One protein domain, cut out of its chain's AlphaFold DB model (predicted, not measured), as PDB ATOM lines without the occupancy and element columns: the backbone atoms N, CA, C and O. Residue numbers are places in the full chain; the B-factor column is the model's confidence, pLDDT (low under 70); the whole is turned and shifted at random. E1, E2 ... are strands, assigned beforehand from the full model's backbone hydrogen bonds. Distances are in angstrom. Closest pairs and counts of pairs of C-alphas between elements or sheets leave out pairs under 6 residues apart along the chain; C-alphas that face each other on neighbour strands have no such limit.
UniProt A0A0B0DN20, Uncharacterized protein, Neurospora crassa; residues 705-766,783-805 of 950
ATOM      1  N   GLU A 705     465.902 348.731 450.109       61.91
ATOM      2  CA  GLU A 705     465.499 349.329 448.835       61.91
ATOM      3  C   GLU A 705     466.248 348.629 447.694       61.91
ATOM      4  O   GLU A 705     467.467 348.436 447.780       61.91
ATOM      5  N   VAL A 706     465.529 348.264 446.629       59.75
ATOM      6  CA  VAL A 706     466.094 347.726 445.384       59.75
ATOM      7  C   VAL A 706     465.434 348.451 444.217       59.75
ATOM      8  O   VAL A 706     464.215 348.418 444.062       59.75
ATOM      9  N   VAL A 707     466.244 349.101 443.390       73.38
ATOM     10  CA  VAL A 707     465.821 349.816 442.186       73.38
ATOM     11  C   VAL A 707     466.396 349.095 440.969       73.38
ATOM     12  O   VAL A 707     467.579 348.762 440.938       73.38
ATOM     13  N   VAL A 708     465.557 348.838 439.968       72.19
ATOM     14  CA  VAL A 708     465.909 348.096 438.748       72.19
ATOM     15  C   VAL A 708     465.841 349.042 437.559       72.19
ATOM     16  O   VAL A 708     464.774 349.586 437.254       72.19
ATOM     17  N   VAL A 709     466.975 349.245 436.883       72.75
ATOM     18  CA  VAL A 709     467.111 350.285 435.854       72.75
ATOM     19  C   VAL A 709     467.610 349.694 434.540       72.75
ATOM     20  O   VAL A 709     468.645 349.039 434.493       72.75
ATOM     21  N   GLY A 710     466.818 349.863 433.478       73.25
ATOM     22  CA  GLY A 710     467.008 349.175 432.193       73.25
ATOM     23  C   GLY A 710     466.589 347.697 432.198       73.25
ATOM     24  O   GLY A 710     466.547 347.079 431.138       73.25
ATOM     25  N   GLY A 711     466.261 347.135 433.366       78.06
ATOM     26  CA  GLY A 711     465.875 345.737 433.527       78.06
ATOM     27  C   GLY A 711     464.377 345.504 433.391       78.06
ATOM     28  O   GLY A 711     463.555 346.361 433.718       78.06
ATOM     29  N   SER A 712     464.015 344.312 432.924       81.25
ATOM     30  CA  SER A 712     462.623 343.869 432.826       81.25
ATOM     31  C   SER A 712     462.284 342.894 433.950       81.25
ATOM     32  O   SER A 712     463.130 342.121 434.391       81.25
ATOM     33  N   LEU A 713     461.036 342.922 434.423       85.69
ATOM     34  CA  LEU A 713     460.546 341.972 435.422       85.69
ATOM     35  C   LEU A 713     459.905 340.761 434.733       85.69
ATOM     36  O   LEU A 713     458.978 340.916 433.933       85.69
ATOM     37  N   VAL A 714     460.354 339.566 435.108       91.81
ATOM     38  CA  VAL A 714     459.650 338.301 434.875       91.81
ATOM     39  C   VAL A 714     458.881 337.957 436.138       91.81
ATOM     40  O   VAL A 714     459.457 337.923 437.224       91.81
ATOM     41  N   THR A 715     457.585 337.686 436.008       93.75
ATOM     42  CA  THR A 715     456.753 337.177 437.108       93.75
ATOM     43  C   THR A 715     456.173 335.826 436.722       93.75
ATOM     44  O   THR A 715     455.342 335.755 435.820       93.75
ATOM     45  N   ALA A 716     456.586 334.756 437.394       94.94
ATOM     46  CA  ALA A 716     455.931 333.458 437.323       94.94
ATOM     47  C   ALA A 716     454.746 333.431 438.293       94.94
ATOM     48  O   ALA A 716     454.891 333.812 439.452       94.94
ATOM     49  N   ILE A 717     453.583 332.969 437.833       94.06
ATOM     50  CA  ILE A 717     452.379 332.802 438.649       94.06
ATOM     51  C   ILE A 717     451.957 331.333 438.564       94.06
ATOM     52  O   ILE A 717     451.503 330.837 437.525       94.06
ATOM     53  N   GLY A 718     452.144 330.628 439.675       94.38
ATOM     54  CA  GLY A 718     451.919 329.199 439.809       94.38
ATOM     55  C   GLY A 718     452.682 328.368 438.773       94.38
ATOM     56  O   GLY A 718     453.831 328.636 438.421       94.38
ATOM     57  N   ARG A 719     452.012 327.328 438.269       94.94
ATOM     58  CA  ARG A 719     452.612 326.293 437.407       94.94
ATOM     59  C   ARG A 719     452.548 326.565 435.907       94.94
ATOM     60  O   ARG A 719     452.986 325.720 435.133       94.94
ATOM     61  N   SER A 720     451.902 327.654 435.490       93.62
ATOM     62  CA  SER A 720     451.421 327.776 434.107       93.62
ATOM     63  C   SER A 720     451.448 329.168 433.502       93.62
ATOM     64  O   SER A 720     451.369 329.262 432.279       93.62
ATOM     65  N   VAL A 721     451.545 330.234 434.298       93.62
ATOM     66  CA  VAL A 721     451.462 331.614 433.810       93.62
ATOM     67  C   VAL A 721     452.783 332.335 434.050       93.62
ATOM     68  O   VAL A 721     453.376 332.224 435.119       93.62
ATOM     69  N   VAL A 722     453.239 333.090 433.055       94.50
ATOM     70  CA  VAL A 722     454.322 334.066 433.191       94.50
ATOM     71  C   VAL A 722     453.846 335.429 432.703       94.50
ATOM     72  O   VAL A 722     453.059 335.510 431.761       94.50
ATOM     73  N   VAL A 723     454.327 336.502 433.319       90.94
ATOM     74  CA  VAL A 723     454.190 337.874 432.822       90.94
ATOM     75  C   VAL A 723     455.581 338.391 432.474       90.94
ATOM     76  O   VAL A 723     456.470 338.385 433.325       90.94
ATOM     77  N   ILE A 724     455.764 338.827 431.225       90.38
ATOM     78  CA  ILE A 724     457.015 339.403 430.703       90.38
ATOM     79  C   ILE A 724     456.650 340.688 429.952       90.38
ATOM     80  O   ILE A 724     455.767 340.663 429.097       90.38
ATOM     81  N   TYR A 725     457.259 341.828 430.293       83.00
ATOM     82  CA  TYR A 725     456.877 343.159 429.771       83.00
ATOM     83  C   TYR A 725     455.375 343.503 429.930       83.00
ATOM     84  O   TYR A 725     454.794 344.209 429.106       83.00
ATOM     85  N   GLY A 726     454.706 342.954 430.950       80.25
ATOM     86  CA  GLY A 726     453.247 343.065 431.117       80.25
ATOM     87  C   GLY A 726     452.414 342.177 430.175       80.25
ATOM     88  O   GLY A 726     451.189 342.194 430.251       80.25
ATOM     89  N   THR A 727     453.048 341.378 429.311       82.50
ATOM     90  CA  THR A 727     452.380 340.374 428.474       82.50
ATOM     91  C   THR A 727     452.253 339.065 429.245       82.50
ATOM     92  O   THR A 727     453.257 338.438 429.583       82.50
ATOM     93  N   THR A 728     451.017 338.641 429.505       91.44
ATOM     94  CA  THR A 728     450.709 337.367 430.168       91.44
ATOM     95  C   THR A 728     450.734 336.212 429.164       91.44
ATOM     96  O   THR A 728     449.982 336.221 428.189       91.44
ATOM     97  N   ILE A 729     451.568 335.201 429.409       91.38
ATOM     98  CA  ILE A 729     451.748 334.011 428.569       91.38
ATOM     99  C   ILE A 729     451.479 332.761 429.416       91.38
ATOM    100  O   ILE A 729     452.111 332.556 430.452       91.38
ATOM    101  N   THR A 730     450.574 331.891 428.964       94.12
ATOM    102  CA  THR A 730     450.292 330.612 429.636       94.12
ATOM    103  C   THR A 730     451.202 329.511 429.079       94.12
ATOM    104  O   THR A 730     450.825 328.786 428.162       94.12
ATOM    105  N   TYR A 731     452.433 329.393 429.579       89.56
ATOM    106  CA  TYR A 731     453.462 328.543 428.963       89.56
ATOM    107  C   TYR A 731     453.120 327.041 428.941       89.56
ATOM    108  O   TYR A 731     453.540 326.346 428.021       89.56
ATOM    109  N   THR A 732     452.274 326.529 429.843       88.81
ATOM    110  CA  THR A 732     451.806 325.124 429.782       88.81
ATOM    111  C   THR A 732     450.857 324.823 428.617       88.81
ATOM    112  O   THR A 732     450.499 323.664 428.422       88.81
ATOM    113  N   THR A 733     450.407 325.823 427.844       90.44
ATOM    114  CA  THR A 733     449.662 325.583 426.591       90.44
ATOM    115  C   THR A 733     450.569 325.478 425.363       90.44
ATOM    116  O   THR A 733     450.074 325.253 424.261       90.44
ATOM    117  N   LEU A 734     451.885 325.657 425.523       88.75
ATOM    118  CA  LEU A 734     452.854 325.516 424.440       88.75
ATOM    119  C   LEU A 734     453.102 324.030 424.136       88.75
ATOM    120  O   LEU A 734     453.330 323.226 425.034       88.75
ATOM    121  N   SER A 735     453.109 323.664 422.853       88.69
ATOM    122  CA  SER A 735     453.438 322.304 422.390       88.69
ATOM    123  C   SER A 735     454.943 321.995 422.381       88.69
ATOM    124  O   SER A 735     455.343 320.868 422.098       88.69
ATOM    125  N   SER A 736     455.773 323.008 422.613       89.19
ATOM    126  CA  SER A 736     457.236 322.979 422.556       89.19
ATOM    127  C   SER A 736     457.789 324.202 423.297       89.19
ATOM    128  O   SER A 736     457.091 325.219 423.323       89.19
ATOM    129  N   PRO A 737     459.017 324.164 423.841       91.50
ATOM    130  CA  PRO A 737     459.601 325.318 424.517       91.50
ATOM    131  C   PRO A 737     459.684 326.555 423.610       91.50
ATOM    132  O   PRO A 737     459.991 326.439 422.421       91.50
ATOM    133  N   LEU A 738     459.417 327.734 424.174       90.62
ATOM    134  CA  LEU A 738     459.475 329.023 423.479       90.62
ATOM    135  C   LEU A 738     460.603 329.882 424.058       90.62
ATOM    136  O   LEU A 738     460.498 330.370 425.181       90.62
ATOM    137  N   THR A 739     461.665 330.089 423.281       86.19
ATOM    138  CA  THR A 739     462.774 330.977 423.660       86.19
ATOM    139  C   THR A 739     462.482 332.420 423.254       86.19
ATOM    140  O   THR A 739     462.193 332.694 422.090       86.19
ATOM    141  N   THR A 740     462.623 333.354 424.194       79.00
ATOM    142  CA  THR A 740     462.573 334.804 423.967       79.00
ATOM    143  C   THR A 740     463.864 335.452 424.462       79.00
ATOM    144  O   THR A 740     464.246 335.285 425.621       79.00
ATOM    145  N   VAL A 741     464.529 336.206 423.587       71.62
ATOM    146  CA  VAL A 741     465.688 337.050 423.928       71.62
ATOM    147  C   VAL A 741     465.178 338.377 424.491       71.62
ATOM    148  O   VAL A 741     464.183 338.893 423.983       71.62
ATOM    149  N   VAL A 742     465.812 338.889 425.551       65.88
ATOM    150  CA  VAL A 742     465.170 339.872 426.445       65.88
ATOM    151  C   VAL A 742     465.937 341.184 426.653       65.88
ATOM    152  O   VAL A 742     465.320 342.194 426.995       65.88
ATOM    153  N   THR A 743     467.242 341.225 426.378       65.81
ATOM    154  CA  THR A 743     468.020 342.477 426.348       65.81
ATOM    155  C   THR A 743     468.289 342.965 424.929       65.81
ATOM    156  O   THR A 743     468.518 342.163 424.019       65.81
ATOM    157  N   GLU A 744     468.353 344.290 424.749       55.28
ATOM    158  CA  GLU A 744     468.902 344.943 423.548       55.28
ATOM    159  C   GLU A 744     470.433 344.766 423.507       55.28
ATOM    160  O   GLU A 744     471.218 345.681 423.730       55.28
ATOM    161  N   GLY A 745     470.850 343.521 423.273       59.53
ATOM    162  CA  GLY A 745     472.232 343.045 423.362       59.53
ATOM    163  C   GLY A 745     472.329 341.516 423.332       59.53
ATOM    164  O   GLY A 745     473.328 340.975 422.871       59.53
ATOM    165  N   GLY A 746     471.264 340.809 423.734       61.16
ATOM    166  CA  GLY A 746     471.169 339.348 423.648       61.16
ATOM    167  C   GLY A 746     471.808 338.571 424.802       61.16
ATOM    168  O   GLY A 746     471.897 337.349 424.722       61.16
ATOM    169  N   GLU A 747     472.234 339.264 425.859       77.19
ATOM    170  CA  GLU A 747     472.912 338.680 427.023       77.19
ATOM    171  C   GLU A 747     471.964 337.853 427.912       77.19
ATOM    172  O   GLU A 747     472.347 336.775 428.360       77.19
ATOM    173  N   ASP A 748     470.709 338.275 428.099       85.44
ATOM    174  CA  ASP A 748     469.725 337.514 428.882       85.44
ATOM    175  C   ASP A 748     468.715 336.811 427.964       85.44
ATOM    176  O   ASP A 748     468.092 337.418 427.079       85.44
ATOM    177  N   THR A 749     468.528 335.509 428.200       89.12
ATOM    178  CA  THR A 749     467.569 334.675 427.459       89.12
ATOM    179  C   THR A 749     466.593 333.983 428.402       89.12
ATOM    180  O   THR A 749     466.983 333.427 429.428       89.12
ATOM    181  N   ILE A 750     465.310 334.005 428.034       92.44
ATOM    182  CA  ILE A 750     464.247 333.263 428.713       92.44
ATOM    183  C   ILE A 750     463.812 332.107 427.816       92.44
ATOM    184  O   ILE A 750     463.558 332.301 426.628       92.44
ATOM    185  N   VAL A 751     463.667 330.916 428.388       94.62
ATOM    186  CA  VAL A 751     463.038 329.752 427.759       94.62
ATOM    187  C   VAL A 751     461.781 329.400 428.546       94.62
ATOM    188  O   VAL A 751     461.847 329.072 429.729       94.62
ATOM    189  N   LEU A 752     460.631 329.467 427.881       94.81
ATOM    190  CA  LEU A 752     459.340 329.059 428.423       94.81
ATOM    191  C   LEU A 752     459.085 327.596 428.064       94.81
ATOM    192  O   LEU A 752     458.636 327.295 426.958       94.81
ATOM    193  N   ASP A 753     459.399 326.691 428.985       93.50
ATOM    194  CA  ASP A 753     459.221 325.251 428.829       93.50
ATOM    195  C   ASP A 753     457.912 324.787 429.510       93.50
ATOM    196  O   ASP A 753     457.715 325.035 430.705       93.50
ATOM    197  N   PRO A 754     456.998 324.099 428.795       91.06
ATOM    198  CA  PRO A 754     455.715 323.654 429.349       91.06
ATOM    199  C   PRO A 754     455.833 322.603 430.471       91.06
ATOM    200  O   PRO A 754     454.849 322.361 431.168       91.06
ATOM    201  N   PHE A 755     457.003 321.981 430.657       88.94
ATOM    202  CA  PHE A 755     457.274 320.979 431.690       88.94
ATOM    203  C   PHE A 755     458.215 321.517 432.777       88.94
ATOM    204  O   PHE A 755     457.923 321.385 433.968       88.94
ATOM    205  N   ALA A 756     459.332 322.130 432.374       91.00
ATOM    206  CA  ALA A 756     460.383 322.599 433.277       91.00
ATOM    207  C   ALA A 756     460.128 324.000 433.865       91.00
ATOM    208  O   ALA A 756     460.723 324.334 434.887       91.00
ATOM    209  N   GLY A 757     459.224 324.794 433.279       92.88
ATOM    210  CA  GLY A 757     458.913 326.152 433.727       92.88
ATOM    211  C   GLY A 757     459.658 327.229 432.945       92.88
ATOM    212  O   GLY A 757     459.924 327.092 431.753       92.88
ATOM    213  N   ILE A 758     459.960 328.335 433.615       94.31
ATOM    214  CA  ILE A 758     460.602 329.509 433.023       94.31
ATOM    215  C   ILE A 758     462.088 329.443 433.369       94.31
ATOM    216  O   ILE A 758     462.463 329.719 434.507       94.31
ATOM    217  N   LEU A 759     462.933 329.065 432.411       94.38
ATOM    218  CA  LEU A 759     464.384 329.071 432.587       94.38
ATOM    219  C   LEU A 759     464.936 330.410 432.111       94.38
ATOM    220  O   LEU A 759     464.694 330.821 430.979       94.38
ATOM    221  N   ILE A 760     465.692 331.078 432.968       93.06
ATOM    222  CA  ILE A 760     466.292 332.385 432.730       93.06
ATOM    223  C   ILE A 760     467.801 332.201 432.792       93.06
ATOM    224  O   ILE A 760     468.334 331.802 433.824       93.06
ATOM    225  N   THR A 761     468.482 332.456 431.681       91.38
ATOM    226  CA  THR A 761     469.935 332.301 431.569       91.38
ATOM    227  C   THR A 761     470.583 333.676 431.554       91.38
ATOM    228  O   THR A 761     470.485 334.384 430.548       91.38
ATOM    229  N   HIS A 762     471.235 334.024 432.663       85.38
ATOM    230  CA  HIS A 762     471.997 335.256 432.831       85.38
ATOM    231  C   HIS A 762     473.448 335.042 432.394       85.38
ATOM    232  O   HIS A 762     474.114 334.119 432.881       85.38
ATOM    233  N   HIS A 763     473.960 335.903 431.514       78.75
ATOM    234  CA  HIS A 763     475.364 335.881 431.093       78.75
ATOM    235  C   HIS A 763     476.150 336.999 431.786       78.75
ATOM    236  O   HIS A 763     476.223 338.123 431.297       78.75
ATOM    237  N   ASN A 764     476.793 336.681 432.913       67.62
ATOM    238  CA  ASN A 764     477.664 337.630 433.611       67.62
ATOM    239  C   ASN A 764     478.931 337.914 432.783       67.62
ATOM    240  O   ASN A 764     479.889 337.135 432.819       67.62
ATOM    241  N   HIS A 765     478.966 339.036 432.057       57.72
ATOM    242  CA  HIS A 765     480.177 339.481 431.367       57.72
ATOM    243  C   HIS A 765     481.218 339.970 432.395       57.72
ATOM    244  O   HIS A 765     480.964 340.947 433.101       57.72
ATOM    245  N   PRO A 766     482.420 339.363 432.486       51.84
ATOM    246  CA  PRO A 766     483.467 339.869 433.369       51.84
ATOM    247  C   PRO A 766     483.949 341.238 432.869       51.84
ATOM    248  O   PRO A 766     484.318 341.378 431.703       51.84
ATOM    249  N   GLU A 783     480.509 333.385 433.912       72.19
ATOM    250  CA  GLU A 783     479.694 332.557 434.801       72.19
ATOM    251  C   GLU A 783     478.223 332.646 434.383       72.19
ATOM    252  O   GLU A 783     477.494 333.569 434.755       72.19
ATOM    253  N   VAL A 784     477.801 331.683 433.565       82.94
ATOM    254  CA  VAL A 784     476.416 331.560 433.102       82.94
ATOM    255  C   VAL A 784     475.552 331.001 434.231       82.94
ATOM    256  O   VAL A 784     475.692 329.840 434.616       82.94
ATOM    257  N   THR A 785     474.649 331.828 434.753       87.12
ATOM    258  CA  THR A 785     473.754 331.468 435.862       87.12
ATOM    259  C   THR A 785     472.356 331.185 435.326       87.12
ATOM    260  O   THR A 785     471.782 332.026 434.638       87.12
ATOM    261  N   VAL A 786     471.794 330.014 435.643       90.12
ATOM    262  CA  VAL A 786     470.433 329.639 435.227       90.12
ATOM    263  C   VAL A 786     469.488 329.673 436.426       90.12
ATOM    264  O   VAL A 786     469.590 328.843 437.330       90.12
ATOM    265  N   THR A 787     468.554 330.617 436.405       92.94
ATOM    266  CA  THR A 787     467.446 330.734 437.360       92.94
ATOM    267  C   THR A 787     466.220 330.029 436.777       92.94
ATOM    268  O   THR A 787     465.881 330.257 435.619       92.94
ATOM    269  N   THR A 788     465.518 329.205 437.558       94.38
ATOM    270  CA  THR A 788     464.239 328.601 437.140       94.38
ATOM    271  C   THR A 788     463.106 329.157 437.992       94.38
ATOM    272  O   THR A 788     463.220 329.143 439.215       94.38
ATOM    273  N   LEU A 789     462.020 329.604 437.358       95.00
ATOM    274  CA  LEU A 789     460.783 330.031 438.021       95.00
ATOM    275  C   LEU A 789     459.595 329.153 437.587       95.00
ATOM    276  O   LEU A 789     459.486 328.767 436.418       95.00
ATOM    277  N   GLY A 790     458.651 328.901 438.491       94.31
ATOM    278  CA  GLY A 790     457.385 328.233 438.190       94.31
ATOM    279  C   GLY A 790     457.528 326.745 437.831       94.31
ATOM    280  O   GLY A 790     458.097 325.939 438.570       94.31
ATOM    281  N   GLY A 791     456.960 326.357 436.687       92.75
ATOM    282  CA  GLY A 791     456.967 324.984 436.181       92.75
ATOM    283  C   GLY A 791     456.068 324.026 436.966       92.75
ATOM    284  O   GLY A 791     455.327 324.410 437.871       92.75
ATOM    285  N   ALA A 792     456.134 322.735 436.630       90.94
ATOM    286  CA  ALA A 792     455.273 321.713 437.235       90.94
ATOM    287  C   ALA A 792     455.458 321.543 438.762       90.94
ATOM    288  O   ALA A 792     454.578 320.990 439.428       90.94
ATOM    289  N   HIS A 793     456.586 322.010 439.312       88.00
ATOM    290  CA  HIS A 793     456.962 321.849 440.718       88.00
ATOM    291  C   HIS A 793     456.586 323.025 441.628       88.00
ATOM    292  O   HIS A 793     456.500 322.813 442.837       88.00
ATOM    293  N   ALA A 794     456.309 324.215 441.085       90.88
ATOM    294  CA  ALA A 794     455.833 325.344 441.883       90.88
ATOM    295  C   ALA A 794     454.506 325.028 442.596       90.88
ATOM    296  O   ALA A 794     453.716 324.177 442.166       90.88
ATOM    297  N   ASP A 795     454.225 325.729 443.693       91.62
ATOM    298  CA  ASP A 795     452.883 325.708 444.274       91.62
ATOM    299  C   ASP A 795     451.898 326.428 443.326       91.62
ATOM    300  O   ASP A 795     452.273 327.446 442.745       91.62
ATOM    301  N   PRO A 796     450.646 325.962 443.137       88.25
ATOM    302  CA  PRO A 796     449.674 326.662 442.292       88.25
ATOM    303  C   PRO A 796     449.404 328.128 442.684       88.25
ATOM    304  O   PRO A 796     448.932 328.883 441.838       88.25
ATOM    305  N   SER A 797     449.694 328.513 443.932       86.69
ATOM    306  CA  SER A 797     449.579 329.874 444.476       86.69
ATOM    307  C   SER A 797     450.910 330.638 444.576       86.69
ATOM    308  O   SER A 797     450.900 331.830 444.890       86.69
ATOM    309  N   ALA A 798     452.055 329.999 444.303       88.94
ATOM    310  CA  ALA A 798     453.351 330.673 444.341       88.94
ATOM    311  C   ALA A 798     453.416 331.796 443.296       88.94
ATOM    312  O   ALA A 798     452.976 331.629 442.158       88.94
ATOM    313  N   THR A 799     453.997 332.932 443.673       90.38
ATOM    314  CA  THR A 799     454.398 333.979 442.729       90.38
ATOM    315  C   THR A 799     455.890 334.211 442.896       90.38
ATOM    316  O   THR A 799     456.345 334.548 443.989       90.38
ATOM    317  N   GLU A 800     456.649 333.985 441.830       91.56
ATOM    318  CA  GLU A 800     458.112 334.028 441.830       91.56
ATOM    319  C   GLU A 800     458.589 335.068 440.814       91.56
ATOM    320  O   GLU A 800     457.961 335.270 439.772       91.56
ATOM    321  N   PHE A 801     459.693 335.746 441.115       90.94
ATOM    322  CA  PHE A 801     460.140 336.917 440.367       90.94
ATOM    323  C   PHE A 801     461.618 336.807 440.008       90.94
ATOM    324  O   PHE A 801     462.421 336.361 440.826       90.94
ATOM    325  N   ALA A 802     461.982 337.298 438.827       89.81
ATOM    326  CA  ALA A 802     463.367 337.586 438.474       89.81
ATOM    327  C   ALA A 802     463.459 338.884 437.670       89.81
ATOM    328  O   ALA A 802     462.555 339.233 436.907       89.81
ATOM    329  N   VAL A 803     464.580 339.579 437.838       87.38
ATOM    330  CA  VAL A 803     464.993 340.695 436.985       87.38
ATOM    331  C   VAL A 803     465.838 340.124 435.854       87.38
ATOM    332  O   VAL A 803     466.653 339.236 436.092       87.38
ATOM    333  N   VAL A 804     465.626 340.613 434.638       85.62
ATOM    334  CA  VAL A 804     466.337 340.185 433.428       85.62
ATOM    335  C   VAL A 804     466.811 341.401 432.649       85.62
ATOM    336  O   VAL A 804     466.022 342.293 432.317       85.62
ATOM    337  N   GLY A 805     468.113 341.433 432.380       80.00
ATOM    338  CA  GLY A 805     468.803 342.621 431.896       80.00
ATOM    339  C   GLY A 805     468.823 343.804 432.869       80.00
ATOM    340  O   GLY A 805     468.172 343.805 433.915       80.00
TER     341      GLY A 805
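Overview. This is residues 705 to 766 and 783 to 805 of the 950 residues of an uncharacterized protein of Neurospora crassa (UniProt A0A0B0DN20). Two sheets of four strands stand face to face as a sandwich, E5 - E6 - E7 - E8 over E4 - E3 - E2 - E9, their strands 26 degrees apart; E1 pairs with no named strand and has its centre farthest out, 18.2 A from the mean of the C-alphas. Both sheets are antiparallel, and the class is all strand. The printed part has 85 residues with nine named strands, E1 to E9 along the chain, and no named helix. It is compact, with a radius of gyration of the C-alphas of 12.5 A and spans of 35 by 31 by 23 A.

Along the chain. One sheet holds E5, residues 738 to 741, E6, 749 to 753, E7, 757 to 764, 22.0 A long, and E8, 783 to 789, 19.3 A. The other holds E4, 727 to 730, E3, 721 to 724, E2, 712 to 717, 16.2 A, and E9, 799 to 804, 16.4 A. E1, 705 to 709, begins at C-alpha 705 (465.499, 349.329, 448.835); E9 ends at C-alpha 804 (466.337, 340.185, 433.428).

Arrangement. E5, E6 and E7 form a meander, each strand the antiparallel neighbour of the one before; N 740 and O 750 are 2.8 A apart, N 751 and O 759 2.8 A. E8 is antiparallel to E7, with N 760 and O 787 at 2.8 A. E2, E3 and E4 form another meander, with N 723 and O 715 at 2.8 A and N 729 and O 722 at 2.8 A. E9 is antiparallel to E2, with N 716 and O 800 at 2.8 A. Between the sheets, the closest C-alphas of E8 and E9 are those of Leu 789 and Glu 800, 6.1 A apart.

Size, cuts and confidence. Residues 767 to 782 are not printed; C-alphas 766 and 783 are 8.4 A apart. Of the links printed whole, none is long. Residues 705 to 706, 742 to 746 and 764 to 766 have pLDDT under 70.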